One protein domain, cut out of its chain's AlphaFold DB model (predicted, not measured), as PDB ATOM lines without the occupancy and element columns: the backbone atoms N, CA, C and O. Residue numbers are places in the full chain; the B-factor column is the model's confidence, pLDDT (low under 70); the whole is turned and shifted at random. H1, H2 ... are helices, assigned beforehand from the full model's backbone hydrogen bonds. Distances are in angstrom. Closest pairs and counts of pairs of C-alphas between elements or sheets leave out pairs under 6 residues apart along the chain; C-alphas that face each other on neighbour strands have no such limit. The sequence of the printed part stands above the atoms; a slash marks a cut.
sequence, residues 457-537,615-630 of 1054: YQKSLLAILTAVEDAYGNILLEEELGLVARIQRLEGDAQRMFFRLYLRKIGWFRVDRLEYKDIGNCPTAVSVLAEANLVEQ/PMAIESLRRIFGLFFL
ATOM      1  N   TYR A 457     -19.212 -41.502 -48.850       74.69
ATOM      2  CA  TYR A 457     -17.906 -42.148 -49.078       74.69
ATOM      3  C   TYR A 457     -17.688 -43.386 -48.197       74.69
ATOM      4  O   TYR A 457     -16.953 -44.294 -48.580       74.69
ATOM      5  N   GLN A 458     -18.320 -43.432 -47.021       78.19
ATOM      6  CA  GLN A 458     -18.286 -44.581 -46.119       78.19
ATOM      7  C   GLN A 458     -18.988 -45.780 -46.768       78.19
ATOM      8  O   GLN A 458     -18.439 -46.877 -46.752       78.19
ATOM      9  N   LYS A 459     -20.141 -45.555 -47.417       76.88
ATOM     10  CA  LYS A 459     -20.862 -46.591 -48.175       76.88
ATOM     11  C   LYS A 459     -20.038 -47.106 -49.355       76.88
ATOM     12  O   LYS A 459     -19.858 -48.315 -49.470       76.88
ATOM     13  N   SER A 460     -19.481 -46.214 -50.178       77.88
ATOM     14  CA  SER A 460     -18.724 -46.620 -51.372       77.88
ATOM     15  C   SER A 460     -17.472 -47.428 -51.015       77.88
ATOM     16  O   SER A 460     -17.207 -48.465 -51.616       77.88
ATOM     17  N   LEU A 461     -16.699 -46.984 -50.016       84.25
ATOM     18  CA  LEU A 461     -15.467 -47.672 -49.617       84.25
ATOM     19  C   LEU A 461     -15.749 -49.016 -48.937       84.25
ATOM     20  O   LEU A 461     -15.024 -49.977 -49.187       84.25
ATOM     21  N   LEU A 462     -16.816 -49.121 -48.141       86.44
ATOM     22  CA  LEU A 462     -17.259 -50.408 -47.602       86.44
ATOM     23  C   LEU A 462     -17.732 -51.368 -48.690       86.44
ATOM     24  O   LEU A 462     -17.409 -52.553 -48.627       86.44
ATOM     25  N   ALA A 463     -18.456 -50.870 -49.694       82.75
ATOM     26  CA  ALA A 463     -18.889 -51.685 -50.823       82.75
ATOM     27  C   ALA A 463     -17.686 -52.260 -51.586       82.75
ATOM     28  O   ALA A 463     -17.711 -53.428 -51.960       82.75
ATOM     29  N   ILE A 464     -16.609 -51.481 -51.748       85.69
ATOM     30  CA  ILE A 464     -15.359 -51.969 -52.347       85.69
ATOM     31  C   ILE A 464     -14.723 -53.068 -51.491       85.69
ATOM     32  O   ILE A 464     -14.398 -54.127 -52.018       85.69
ATOM     33  N   LEU A 465     -14.558 -52.836 -50.182       89.81
ATOM     34  CA  LEU A 465     -13.959 -53.830 -49.282       89.81
ATOM     35  C   LEU A 465     -14.747 -55.147 -49.295       89.81
ATOM     36  O   LEU A 465     -14.145 -56.208 -49.421       89.81
ATOM     37  N   THR A 466     -16.075 -55.057 -49.245       89.75
ATOM     38  CA  THR A 466     -16.981 -56.215 -49.296       89.75
ATOM     39  C   THR A 466     -16.863 -56.944 -50.635       89.75
ATOM     40  O   THR A 466     -16.661 -58.149 -50.663       89.75
ATOM     41  N   ALA A 467     -16.878 -56.215 -51.757       87.19
ATOM     42  CA  ALA A 467     -16.748 -56.818 -53.082       87.19
ATOM     43  C   ALA A 467     -15.408 -57.549 -53.280       87.19
ATOM     44  O   ALA A 467     -15.358 -58.565 -53.971       87.19
ATOM     45  N   VAL A 468     -14.316 -57.035 -52.698       89.69
ATOM     46  CA  VAL A 468     -13.007 -57.704 -52.752       89.69
ATOM     47  C   VAL A 468     -12.973 -58.923 -51.839       89.69
ATOM     48  O   VAL A 468     -12.442 -59.951 -52.245       89.69
ATOM     49  N   GLU A 469     -13.538 -58.835 -50.637       92.12
ATOM     50  CA  GLU A 469     -13.647 -59.974 -49.723       92.12
ATOM     51  C   GLU A 469     -14.453 -61.123 -50.351       92.12
ATOM     52  O   GLU A 469     -13.974 -62.257 -50.376       92.12
ATOM     53  N   ASP A 470     -15.600 -60.818 -50.963       89.75
ATOM     54  CA  ASP A 470     -16.457 -61.800 -51.636       89.75
ATOM     55  C   ASP A 470     -15.765 -62.458 -52.841       89.75
ATOM     56  O   ASP A 470     -15.888 -63.664 -53.059       89.75
ATOM     57  N   ALA A 471     -15.031 -61.677 -53.643       88.12
ATOM     58  CA  ALA A 471     -14.418 -62.165 -54.880       88.12
ATOM     59  C   ALA A 471     -13.030 -62.801 -54.686       88.12
ATOM     60  O   ALA A 471     -12.651 -63.682 -55.457       88.12
ATOM     61  N   TYR A 472     -12.260 -62.338 -53.699       93.25
ATOM     62  CA  TYR A 472     -10.835 -62.649 -53.538       93.25
ATOM     63  C   TYR A 472     -10.454 -63.087 -52.118       93.25
ATOM     64  O   TYR A 472      -9.266 -63.237 -51.828       93.25
ATOM     65  N   GLY A 473     -11.414 -63.323 -51.219       92.56
ATOM     66  CA  GLY A 473     -11.133 -63.684 -49.825       92.56
ATOM     67  C   GLY A 473     -10.203 -64.893 -49.660       92.56
ATOM     68  O   GLY A 473      -9.409 -64.934 -48.728       92.56
ATOM     69  N   ASN A 474     -10.213 -65.835 -50.606       93.69
ATOM     70  CA  ASN A 474      -9.340 -67.015 -50.619       93.69
ATOM     71  C   ASN A 474      -7.868 -66.730 -50.986       93.69
ATOM     72  O   ASN A 474      -7.017 -67.585 -50.741       93.69
ATOM     73  N   ILE A 475      -7.557 -65.577 -51.590       94.94
ATOM     74  CA  ILE A 475      -6.182 -65.179 -51.952       94.94
ATOM     75  C   ILE A 475      -5.611 -64.075 -51.041       94.94
ATOM     76  O   ILE A 475      -4.422 -63.734 -51.140       94.94
ATOM     77  N   LEU A 476      -6.439 -63.517 -50.152       94.75
ATOM     78  CA  LEU A 476      -6.024 -62.578 -49.109       94.75
ATOM     79  C   LEU A 476      -5.367 -63.317 -47.934       94.75
ATOM     80  O   LEU A 476      -5.707 -64.458 -47.628       94.75
ATOM     81  N   LEU A 477      -4.409 -62.667 -47.271       94.50
ATOM     82  CA  LEU A 477      -3.817 -63.198 -46.037       94.50
ATOM     83  C   LEU A 477      -4.772 -63.051 -44.850       94.50
ATOM     84  O   LEU A 477      -5.617 -62.154 -44.830       94.50
ATOM     85  N   GLU A 478      -4.560 -63.857 -43.809       92.62
ATOM     86  CA  GLU A 478      -5.302 -63.734 -42.548       92.62
ATOM     87  C   GLU A 478      -5.176 -62.329 -41.941       92.62
ATOM     88  O   GLU A 478      -6.151 -61.792 -41.415       92.62
ATOM     89  N   GLU A 479      -4.016 -61.673 -42.059       90.75
ATOM     90  CA  GLU A 479      -3.838 -60.301 -41.574       90.75
ATOM     91  C   GLU A 479      -4.608 -59.268 -42.411       90.75
ATOM     92  O   GLU A 479      -5.074 -58.264 -41.866       90.75
ATOM     93  N   GLU A 480      -4.751 -59.505 -43.721       94.56
ATOM     94  CA  GLU A 480      -5.502 -58.653 -44.653       94.56
ATOM     95  C   GLU A 480      -7.009 -58.785 -44.397       94.56
ATOM     96  O   GLU A 480      -7.683 -57.773 -44.205       94.56
ATOM     97  N   LEU A 481      -7.517 -60.015 -44.278       94.88
ATOM     98  CA  LEU A 481      -8.901 -60.293 -43.875       94.88
ATOM     99  C   LEU A 481      -9.196 -59.741 -42.478       94.88
ATOM    100  O   LEU A 481     -10.208 -59.078 -42.253       94.88
ATOM    101  N   GLY A 482      -8.269 -59.931 -41.537       93.25
ATOM    102  CA  GLY A 482      -8.374 -59.371 -40.197       93.25
ATOM    103  C   GLY A 482      -8.437 -57.842 -40.206       93.25
ATOM    104  O   GLY A 482      -9.155 -57.260 -39.394       93.25
ATOM    105  N   LEU A 483      -7.705 -57.174 -41.104       93.31
ATOM    106  CA  LEU A 483      -7.777 -55.722 -41.283       93.31
ATOM    107  C   LEU A 483      -9.147 -55.288 -41.820       93.31
ATOM    108  O   LEU A 483      -9.740 -54.375 -41.245       93.31
ATOM    109  N   VAL A 484      -9.655 -55.953 -42.862       94.25
ATOM    110  CA  VAL A 484     -10.987 -55.688 -43.439       94.25
ATOM    111  C   VAL A 484     -12.074 -55.839 -42.377       94.25
ATOM    112  O   VAL A 484     -12.823 -54.891 -42.133       94.25
ATOM    113  N   ALA A 485     -12.068 -56.955 -41.644       94.00
ATOM    114  CA  ALA A 485     -13.028 -57.225 -40.581       94.00
ATOM    115  C   ALA A 485     -12.985 -56.165 -39.467       94.00
ATOM    116  O   ALA A 485     -14.026 -55.763 -38.947       94.00
ATOM    117  N   ARG A 486     -11.795 -55.672 -39.087       94.31
ATOM    118  CA  ARG A 486     -11.678 -54.587 -38.096       94.31
ATOM    119  C   ARG A 486     -12.268 -53.274 -38.609       94.31
ATOM    120  O   ARG A 486     -12.919 -52.592 -37.830       94.31
ATOM    121  N   ILE A 487     -12.077 -52.934 -39.887       93.44
ATOM    122  CA  ILE A 487     -12.634 -51.713 -40.499       93.44
ATOM    123  C   ILE A 487     -14.164 -51.804 -40.622       93.44
ATOM    124  O   ILE A 487     -14.862 -50.843 -40.295       93.44
ATOM    125  N   GLN A 488     -14.690 -52.950 -41.063       91.31
ATOM    126  CA  GLN A 488     -16.133 -53.184 -41.211       91.31
ATOM    127  C   GLN A 488     -16.875 -53.163 -39.866       91.31
ATOM    128  O   GLN A 488     -18.010 -52.709 -39.816       91.31
ATOM    129  N   ARG A 489     -16.229 -53.599 -38.772       92.69
ATOM    130  CA  ARG A 489     -16.788 -53.546 -37.405       92.69
ATOM    131  C   ARG A 489     -16.847 -52.142 -36.802       92.69
ATOM    132  O   ARG A 489     -17.470 -51.970 -35.759       92.69
ATOM    133  N   LEU A 490     -16.160 -51.159 -37.383       91.44
ATOM    134  CA  LEU A 490     -16.267 -49.782 -36.910       91.44
ATOM    135  C   LEU A 490     -17.647 -49.218 -37.252       91.44
ATOM    136  O   LEU A 490     -18.107 -49.342 -38.383       91.44
ATOM    137  N   GLU A 491     -18.246 -48.489 -36.318       84.38
ATOM    138  CA  GLU A 491     -19.529 -47.820 -36.528       84.38
ATOM    139  C   GLU A 491     -19.388 -46.293 -36.447       84.38
ATOM    140  O   GLU A 491     -18.457 -45.750 -35.840       84.38
ATOM    141  N   GLY A 492     -20.317 -45.585 -37.098       85.62
ATOM    142  CA  GLY A 492     -20.461 -44.132 -36.999       85.62
ATOM    143  C   GLY A 492     -19.186 -43.341 -37.324       85.62
ATOM    144  O   GLY A 492     -18.598 -43.472 -38.400       85.62
ATOM    145  N   ASP A 493     -18.788 -42.485 -36.385       89.69
ATOM    146  CA  ASP A 493     -17.702 -41.511 -36.528       89.69
ATOM    147  C   ASP A 493     -16.309 -42.147 -36.637       89.69
ATOM    148  O   ASP A 493     -15.450 -41.619 -37.346       89.69
ATOM    149  N   ALA A 494     -16.075 -43.295 -35.989       89.69
ATOM    150  CA  ALA A 494     -14.780 -43.978 -36.033       89.69
ATOM    151  C   ALA A 494     -14.467 -44.485 -37.447       89.69
ATOM    152  O   ALA A 494     -13.375 -44.259 -37.971       89.69
ATOM    153  N   GLN A 495     -15.448 -45.093 -38.114       91.19
ATOM    154  CA  GLN A 495     -15.284 -45.579 -39.483       91.19
ATOM    155  C   GLN A 495     -15.099 -44.430 -40.486       91.19
ATOM    156  O   GLN A 495     -14.222 -44.491 -41.351       91.19
ATOM    157  N   ARG A 496     -15.861 -43.337 -40.329       88.19
ATOM    158  CA  ARG A 496     -15.671 -42.104 -41.111       88.19
ATOM    159  C   ARG A 496     -14.266 -41.540 -40.931       88.19
ATOM    160  O   ARG A 496     -13.609 -41.214 -41.918       88.19
ATOM    161  N   MET A 497     -13.784 -41.482 -39.689       91.00
ATOM    162  CA  MET A 497     -12.435 -41.017 -39.377       91.00
ATOM    163  C   MET A 497     -11.377 -41.875 -40.077       91.00
ATOM    164  O   MET A 497     -10.482 -41.324 -40.715       91.00
ATOM    165  N   PHE A 498     -11.501 -43.205 -40.040       91.12
ATOM    166  CA  PHE A 498     -10.561 -44.097 -40.721       91.12
ATOM    167  C   PHE A 498     -10.458 -43.788 -42.220       91.12
ATOM    168  O   PHE A 498      -9.366 -43.544 -42.738       91.12
ATOM    169  N   PHE A 499     -11.596 -43.720 -42.914       88.56
ATOM    170  CA  PHE A 499     -11.614 -43.421 -44.345       88.56
ATOM    171  C   PHE A 499     -11.126 -42.001 -44.662       88.56
ATOM    172  O   PHE A 499     -10.412 -41.810 -45.645       88.56
ATOM    173  N   ARG A 500     -11.423 -41.001 -43.819       87.38
ATOM    174  CA  ARG A 500     -10.881 -39.637 -43.967       87.38
ATOM    175  C   ARG A 500      -9.359 -39.599 -43.868       87.38
ATOM    176  O   ARG A 500      -8.728 -38.862 -44.626       87.38
ATOM    177  N   LEU A 501      -8.777 -40.367 -42.949       86.31
ATOM    178  CA  LEU A 501      -7.326 -40.483 -42.808       86.31
ATOM    179  C   LEU A 501      -6.708 -41.216 -44.006       86.31
ATOM    180  O   LEU A 501      -5.675 -40.782 -44.505       86.31
ATOM    181  N   TYR A 502      -7.361 -42.271 -44.500       85.75
ATOM    182  CA  TYR A 502      -6.904 -43.046 -45.657       85.75
ATOM    183  C   TYR A 502      -6.941 -42.254 -46.973       85.75
ATOM    184  O   TYR A 502      -6.023 -42.359 -47.777       85.75
ATOM    185  N   LEU A 503      -7.970 -41.424 -47.179       81.62
ATOM    186  CA  LEU A 503      -8.115 -40.578 -48.373       81.62
ATOM    187  C   LEU A 503      -7.188 -39.348 -48.378       81.62
ATOM    188  O   LEU A 503      -7.145 -38.608 -49.361       81.62
ATOM    189  N   ARG A 504      -6.468 -39.082 -47.282       79.38
ATOM    190  CA  ARG A 504      -5.456 -38.021 -47.209       79.38
ATOM    191  C   ARG A 504      -4.092 -38.543 -47.654       79.38
ATOM    192  O   ARG A 504      -3.828 -39.740 -47.662       79.38
ATOM    193  N   LYS A 505      -3.175 -37.616 -47.959       73.44
ATOM    194  CA  LYS A 505      -1.765 -37.956 -48.185       73.44
ATOM    195  C   LYS A 505      -1.224 -38.720 -46.971       73.44
ATOM    196  O   LYS A 505      -1.303 -38.213 -45.852       73.44
ATOM    197  N   ILE A 506      -0.671 -39.908 -47.216       73.44
ATOM    198  CA  ILE A 506      -0.147 -40.812 -46.187       73.44
ATOM    199  C   ILE A 506       0.848 -40.066 -45.296       73.44
ATOM    200  O   ILE A 506       1.846 -39.518 -45.767       73.44
ATOM    201  N   GLY A 507       0.577 -40.048 -43.995       71.94
ATOM    202  CA  GLY A 507       1.396 -39.319 -43.042       71.94
ATOM    203  C   GLY A 507       0.812 -39.326 -41.640       71.94
ATOM    204  O   GLY A 507      -0.238 -39.906 -41.384       71.94
ATOM    205  N   TRP A 508       1.532 -38.690 -40.727       77.62
ATOM    206  CA  TRP A 508       1.090 -38.494 -39.357       77.62
ATOM    207  C   TRP A 508       0.199 -37.251 -39.238       77.62
ATOM    208  O   TRP A 508       0.525 -36.199 -39.791       77.62
ATOM    209  N   PHE A 509      -0.882 -37.348 -38.465       81.31
ATOM    210  CA  PHE A 509      -1.837 -36.269 -38.211       81.31
ATOM    211  C   PHE A 509      -1.896 -35.918 -36.720       81.31
ATOM    212  O   PHE A 509      -1.923 -36.811 -35.873       81.31
ATOM    213  N   ARG A 510      -1.930 -34.622 -36.379       81.56
ATOM    214  CA  ARG A 510      -2.214 -34.192 -34.998       81.56
ATOM    215  C   ARG A 510      -3.718 -34.250 -34.763       81.56
ATOM    216  O   ARG A 510      -4.473 -33.728 -35.582       81.56
ATOM    217  N   VAL A 511      -4.141 -34.903 -33.683       81.06
ATOM    218  CA  VAL A 511      -5.563 -35.173 -33.407       81.06
ATOM    219  C   VAL A 511      -6.338 -33.882 -33.130       81.06
ATOM    220  O   VAL A 511      -7.482 -33.758 -33.551       81.06
ATOM    221  N   ASP A 512      -5.692 -32.896 -32.511       81.00
ATOM    222  CA  ASP A 512      -6.217 -31.546 -32.258       81.00
ATOM    223  C   ASP A 512      -6.460 -30.721 -33.537       81.00
ATOM    224  O   ASP A 512      -7.204 -29.747 -33.505       81.00
ATOM    225  N   ARG A 513      -5.864 -31.112 -34.672       84.00
ATOM    226  CA  ARG A 513      -6.044 -30.462 -35.984       84.00
ATOM    227  C   ARG A 513      -6.976 -31.228 -36.924       84.00
ATOM    228  O   ARG A 513      -7.095 -30.869 -38.099       84.00
ATOM    229  N   LEU A 514      -7.578 -32.322 -36.463       85.44
ATOM    230  CA  LEU A 514      -8.559 -33.070 -37.242       85.44
ATOM    231  C   LEU A 514      -9.947 -32.480 -37.002       85.44
ATOM    232  O   LEU A 514     -10.538 -32.691 -35.949       85.44
ATOM    233  N   GLU A 515     -10.483 -31.789 -38.005       81.19
ATOM    234  CA  GLU A 515     -11.833 -31.228 -37.972       81.19
ATOM    235  C   GLU A 515     -12.584 -31.602 -39.256       81.19
ATOM    236  O   GLU A 515     -12.124 -31.329 -40.370       81.19
ATOM    237  N   TYR A 516     -13.733 -32.265 -39.102       81.50
ATOM    238  CA  TYR A 516     -14.571 -32.720 -40.209       81.50
ATOM    239  C   TYR A 516     -16.042 -32.476 -39.875       81.50
ATOM    240  O   TYR A 516     -16.512 -32.881 -38.820       81.50
ATOM    241  N   LYS A 517     -16.792 -31.858 -40.798       77.31
ATOM    242  CA  LYS A 517     -18.212 -31.500 -40.588       77.31
ATOM    243  C   LYS A 517     -19.124 -32.704 -40.333       77.31
ATOM    244  O   LYS A 517     -20.200 -32.552 -39.773       77.31
ATOM    245  N   ASP A 518     -18.716 -33.877 -40.801       78.12
ATOM    246  CA  ASP A 518     -19.455 -35.134 -40.729       78.12
ATOM    247  C   ASP A 518     -18.956 -36.077 -39.620       78.12
ATOM    248  O   ASP A 518     -19.349 -37.241 -39.598       78.12
ATOM    249  N   ILE A 519     -18.083 -35.603 -38.725       84.88
ATOM    250  CA  ILE A 519     -17.583 -36.352 -37.565       84.88
ATOM    251  C   ILE A 519     -17.790 -35.472 -36.333       84.88
ATOM    252  O   ILE A 519     -17.207 -34.396 -36.240       84.88
ATOM    253  N   GLY A 520     -18.618 -35.920 -35.394       82.50
ATOM    254  CA  GLY A 520     -18.989 -35.137 -34.218       82.50
ATOM    255  C   GLY A 520     -17.821 -34.916 -33.258       82.50
ATOM    256  O   GLY A 520     -17.606 -33.796 -32.802       82.50
ATOM    257  N   ASN A 521     -17.043 -35.963 -32.957       85.75
ATOM    258  CA  ASN A 521     -15.874 -35.856 -32.078       85.75
ATOM    259  C   ASN A 521     -14.664 -36.623 -32.631       85.75
ATOM    260  O   ASN A 521     -14.522 -37.835 -32.444       85.75
ATOM    261  N   CYS A 522     -13.766 -35.890 -33.294       86.38
ATOM    262  CA  CYS A 522     -12.547 -36.440 -33.882       86.38
ATOM    263  C   CYS A 522     -11.620 -37.129 -32.855       86.38
ATOM    264  O   CYS A 522     -11.207 -38.258 -33.126       86.38
ATOM    265  N   PRO A 523     -11.306 -36.536 -31.681       83.12
ATOM    266  CA  PRO A 523     -10.533 -37.219 -30.640       83.12
ATOM    267  C   PRO A 523     -11.119 -38.560 -30.183       83.12
ATOM    268  O   PRO A 523     -10.390 -39.550 -30.105       83.12
ATOM    269  N   THR A 524     -12.427 -38.625 -29.921       85.25
ATOM    270  CA  THR A 524     -13.099 -39.869 -29.515       85.25
ATOM    271  C   THR A 524     -13.050 -40.909 -30.630       85.25
ATOM    272  O   THR A 524     -12.694 -42.056 -30.374       85.25
ATOM    273  N   ALA A 525     -13.320 -40.505 -31.875       88.50
ATOM    274  CA  ALA A 525     -13.218 -41.386 -33.035       88.50
ATOM    275  C   ALA A 525     -11.803 -41.973 -33.185       88.50
ATOM    276  O   ALA A 525     -11.651 -43.170 -33.409       88.50
ATOM    277  N   VAL A 526     -10.757 -41.160 -32.993       83.38
ATOM    278  CA  VAL A 526      -9.359 -41.622 -33.011       83.38
ATOM    279  C   VAL A 526      -9.056 -42.600 -31.871       83.38
ATOM    280  O   VAL A 526      -8.328 -43.566 -32.094       83.38
ATOM    281  N   SER A 527      -9.618 -42.396 -30.675       76.88
ATOM    282  CA  SER A 527      -9.460 -43.339 -29.556       76.88
ATOM    283  C   SER A 527     -10.010 -44.721 -29.908       76.88
ATOM    284  O   SER A 527      -9.316 -45.720 -29.731       76.88
ATOM    285  N   VAL A 528     -11.206 -44.776 -30.505       83.69
ATOM    286  CA  VAL A 528     -11.825 -46.033 -30.961       83.69
ATOM    287  C   VAL A 528     -10.962 -46.719 -32.026       83.69
ATOM    288  O   VAL A 528     -10.761 -47.932 -31.985       83.69
ATOM    289  N   LEU A 529     -10.382 -45.955 -32.958       84.56
ATOM    290  CA  LEU A 529      -9.450 -46.509 -33.945       84.56
ATOM    291  C   LEU A 529      -8.187 -47.095 -33.305       84.56
ATOM    292  O   LEU A 529      -7.655 -48.091 -33.804       84.56
ATOM    293  N   ALA A 530      -7.686 -46.472 -32.236       72.50
ATOM    294  CA  ALA A 530      -6.504 -46.940 -31.526       72.50
ATOM    295  C   ALA A 530      -6.795 -48.251 -30.779       72.50
ATOM    296  O   ALA A 530      -6.012 -49.191 -30.880       72.50
ATOM    297  N   GLU A 531      -7.951 -48.354 -30.118       73.88
ATOM    298  CA  GLU A 531      -8.427 -49.592 -29.479       73.88
ATOM    299  C   GLU A 531      -8.611 -50.729 -30.494       73.88
ATOM    300  O   GLU A 531      -8.272 -51.883 -30.223       73.88
ATOM    301  N   ALA A 532      -9.066 -50.397 -31.704       77.75
ATOM    302  CA  ALA A 532      -9.187 -51.336 -32.815       77.75
ATOM    303  C   ALA A 532      -7.846 -51.669 -33.508       77.75
ATOM    304  O   ALA A 532      -7.840 -52.426 -34.479       77.75
ATOM    305  N   ASN A 533      -6.706 -51.130 -33.053       75.69
ATOM    306  CA  ASN A 533      -5.388 -51.278 -33.693       75.69
ATOM    307  C   ASN A 533      -5.382 -50.889 -35.190       75.69
ATOM    308  O   ASN A 533      -4.681 -51.493 -36.007       75.69
ATOM    309  N   LEU A 534      -6.196 -49.902 -35.571       82.69
ATOM    310  CA  LEU A 534      -6.283 -49.373 -36.941       82.69
ATOM    311  C   LEU A 534      -5.463 -48.100 -37.136       82.69
ATOM    312  O   LEU A 534      -5.246 -47.660 -38.266       82.69
ATOM    313  N   VAL A 535      -4.978 -47.531 -36.036       78.31
ATOM    314  CA  VAL A 535      -4.054 -46.406 -36.021       78.31
ATOM    315  C   VAL A 535      -2.933 -46.648 -35.019       78.31
ATOM    316  O   VAL A 535      -3.111 -47.309 -34.000       78.31
ATOM    317  N   GLU A 536      -1.774 -46.083 -35.310       68.50
ATOM    318  CA  GLU A 536      -0.613 -46.030 -34.429       68.50
ATOM    319  C   GLU A 536      -0.390 -44.591 -33.939       68.50
ATOM    320  O   GLU A 536      -0.827 -43.627 -34.575       68.50
ATOM    321  N   GLN A 537       0.283 -44.449 -32.793       54.28
ATOM    322  CA  GLN A 537       0.559 -43.169 -32.131       54.28
ATOM    323  C   GLN A 537       2.075 -42.980 -31.960       54.28
ATOM    324  O   GLN A 537       2.708 -43.726 -31.211       54.28
ATOM    325  N   PRO A 615       1.739 -48.421 -41.704       82.31
ATOM    326  CA  PRO A 615       2.233 -48.657 -43.060       82.31
ATOM    327  C   PRO A 615       1.854 -50.023 -43.617       82.31
ATOM    328  O   PRO A 615       1.501 -50.129 -44.785       82.31
ATOM    329  N   MET A 616       1.867 -51.060 -42.774       82.19
ATOM    330  CA  MET A 616       1.432 -52.395 -43.184       82.19
ATOM    331  C   MET A 616      -0.059 -52.432 -43.530       82.19
ATOM    332  O   MET A 616      -0.433 -53.072 -44.502       82.19
ATOM    333  N   ALA A 617      -0.903 -51.707 -42.787       87.88
ATOM    334  CA  ALA A 617      -2.323 -51.595 -43.099       87.88
ATOM    335  C   ALA A 617      -2.557 -50.799 -44.392       87.88
ATOM    336  O   ALA A 617      -3.416 -51.169 -45.186       87.88
ATOM    337  N   ILE A 618      -1.768 -49.750 -44.638       86.81
ATOM    338  CA  ILE A 618      -1.802 -48.998 -45.900       86.81
ATOM    339  C   ILE A 618      -1.430 -49.904 -47.073       86.81
ATOM    340  O   ILE A 618      -2.141 -49.902 -48.071       86.81
ATOM    341  N   GLU A 619      -0.368 -50.700 -46.949       86.06
ATOM    342  CA  GLU A 619       0.076 -51.616 -48.003       86.06
ATOM    343  C   GLU A 619      -0.937 -52.745 -48.252       86.06
ATOM    344  O   GLU A 619      -1.238 -53.073 -49.401       86.06
ATOM    345  N   SER A 620      -1.533 -53.298 -47.191       90.75
ATOM    346  CA  SER A 620      -2.649 -54.243 -47.303       90.75
ATOM    347  C   SER A 620      -3.839 -53.617 -48.028       90.75
ATOM    348  O   SER A 620      -4.357 -54.217 -48.964       90.75
ATOM    349  N   LEU A 621      -4.239 -52.395 -47.665       89.12
ATOM    350  CA  LEU A 621      -5.328 -51.696 -48.346       89.12
ATOM    351  C   LEU A 621      -4.969 -51.368 -49.795       89.12
ATOM    352  O   LEU A 621      -5.798 -51.584 -50.666       89.12
ATOM    353  N   ARG A 622      -3.743 -50.928 -50.093       87.94
ATOM    354  CA  ARG A 622      -3.273 -50.712 -51.471       87.94
ATOM    355  C   ARG A 622      -3.467 -51.969 -52.318       87.94
ATOM    356  O   ARG A 622      -3.984 -51.874 -53.427       87.94
ATOM    357  N   ARG A 623      -3.120 -53.145 -51.782       88.69
ATOM    358  CA  ARG A 623      -3.340 -54.430 -52.462       88.69
ATOM    359  C   ARG A 623      -4.823 -54.780 -52.601       88.69
ATOM    360  O   ARG A 623      -5.242 -55.166 -53.685       88.69
ATOM    361  N   ILE A 624      -5.621 -54.599 -51.550       90.12
ATOM    362  CA  ILE A 624      -7.070 -54.870 -51.557       90.12
ATOM    363  C   ILE A 624      -7.790 -53.970 -52.572       90.12
ATOM    364  O   ILE A 624      -8.491 -54.460 -53.451       90.12
ATOM    365  N   PHE A 625      -7.581 -52.655 -52.515       87.44
ATOM    366  CA  PHE A 625      -8.141 -51.719 -53.491       87.44
ATOM    367  C   PHE A 625      -7.569 -51.957 -54.895       87.44
ATOM    368  O   PHE A 625      -8.298 -51.824 -55.877       87.44
ATOM    369  N   GLY A 626      -6.307 -52.379 -55.001       87.06
ATOM    370  CA  GLY A 626      -5.692 -52.796 -56.259       87.06
ATOM    371  C   GLY A 626      -6.410 -53.971 -56.927       87.06
ATOM    372  O   GLY A 626      -6.563 -53.951 -58.142       87.06
ATOM    373  N   LEU A 627      -6.925 -54.941 -56.163       89.00
ATOM    374  CA  LEU A 627      -7.747 -56.041 -56.695       89.00
ATOM    375  C   LEU A 627      -9.100 -55.559 -57.238       89.00
ATOM    376  O   LEU A 627      -9.619 -56.139 -58.189       89.00
ATOM    377  N   PHE A 628      -9.667 -54.495 -56.661       86.44
ATOM    378  CA  PHE A 628     -10.921 -53.907 -57.139       86.44
ATOM    379  C   PHE A 628     -10.733 -53.100 -58.429       86.44
ATOM    380  O   PHE A 628     -11.516 -53.232 -59.366       86.44
ATOM    381  N   PHE A 629      -9.693 -52.261 -58.481       82.94
ATOM    382  CA  PHE A 629      -9.406 -51.409 -59.641       82.94
ATOM    383  C   PHE A 629      -8.567 -52.104 -60.721       82.94
ATOM    384  O   PHE A 629      -8.398 -51.548 -61.803       82.94
ATOM    385  N   LEU A 630      -8.054 -53.307 -60.434       86.69
ATOM    386  CA  LEU A 630      -7.063 -54.032 -61.240       86.69
ATOM    387  C   LEU A 630      -5.792 -53.210 -61.511       86.69
ATOM    388  O   LEU A 630      -5.099 -53.423 -62.502       86.69
TER     389      LEU A 630
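This is residues 457 to 537 and 615 to 630 of the 1054 residues of a protein of Paramicrosporidium saccamoebae (UniProt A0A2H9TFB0). Two groups of crossed helices sit next to each other along an elongated body. At one end H1 and H2 run side by side and H5 crosses both; at the other end H3 and H4 cross each other, and the long loop of residues 503 to 521, with C-alphas 9 to 20 A from the mean of all C-alphas, links the end of H3 to the start of H4. The printed part has 97 residues with five named helices, in the order H1 to H5, and no named strand; the class is all helix, with 63 residues in the helices. The whole is compact, with a radius of gyration of the C-alphas of 13.3 A, and its C-alphas span 39 by 24 by 23 A.

H1, residues 457 to 472, is the longest helix, 22.1 A from first to last C-alpha; C-alpha 457 is at (-17.906, -42.148, -49.078). H2, residues 478 to 488, measures 15.2 A. H3, residues 492 to 502, measures 16.1 A and begins with C-alpha 492 at (-20.461, -44.132, -36.999). H4, residues 522 to 531, measures 14.5 A. H5, residues 615 to 629, measures 20.4 A and ends with C-alpha 629 at (-9.406, -51.409, -59.641).

H1 and H2 form a helical hairpin at a shallow tilt of 30 degrees, opposite ways. They only just touch, with 3 pairs of C-alphas within 8 A, through residues 462 to 469 of H1 alone; the closest C-alphas, those of Leu 465 and Val 484, are 6.8 A apart. With residues 457 to 461 alone H1 touches H3, about perpendicular at 76 degrees, the closest C-alphas being those of Gln 458 and Arg 496 at 6.2 A. H2 and H3 only just touch, with 3 pairs of C-alphas within 8 A, the closest being Ile 487 and Gln 495 at 6.8 A; they run opposite ways at a steep tilt of 53 degrees. H3 touches H4, about perpendicular at 85 degrees, and the closest C-alphas, those of Ala 494 and Ala 525, are 4.3 A apart. H5 touches H2 with residues 617 to 621 alone, about perpendicular at 82 degrees, the closest C-alphas being Glu 480 and Ser 620 at 5.9 A. It touches H1 with residues 624 to 628 alone, about perpendicular at 78 degrees, the closest C-alphas being Val 468 and Phe 628 at 6.2 A. H4 is apart from H1, H2 and H5. In H1, H2, H3, H4 and H5 every O i to N i+4 pair is within hydrogen-bond range.

The two C-alphas farthest apart, those of Asn 474 and Asp 512, are 40.1 A apart. The links from H1 to H2 and from H2 to H3 are tight, and the link from H3 to H4, 19 residues, is long. Residues 538 to 614 are not printed, and C-alphas 537 and 615 are 12.3 A apart across this cut. The mean pLDDT of the printed part is 85.3; residues 536 to 537 are under 70.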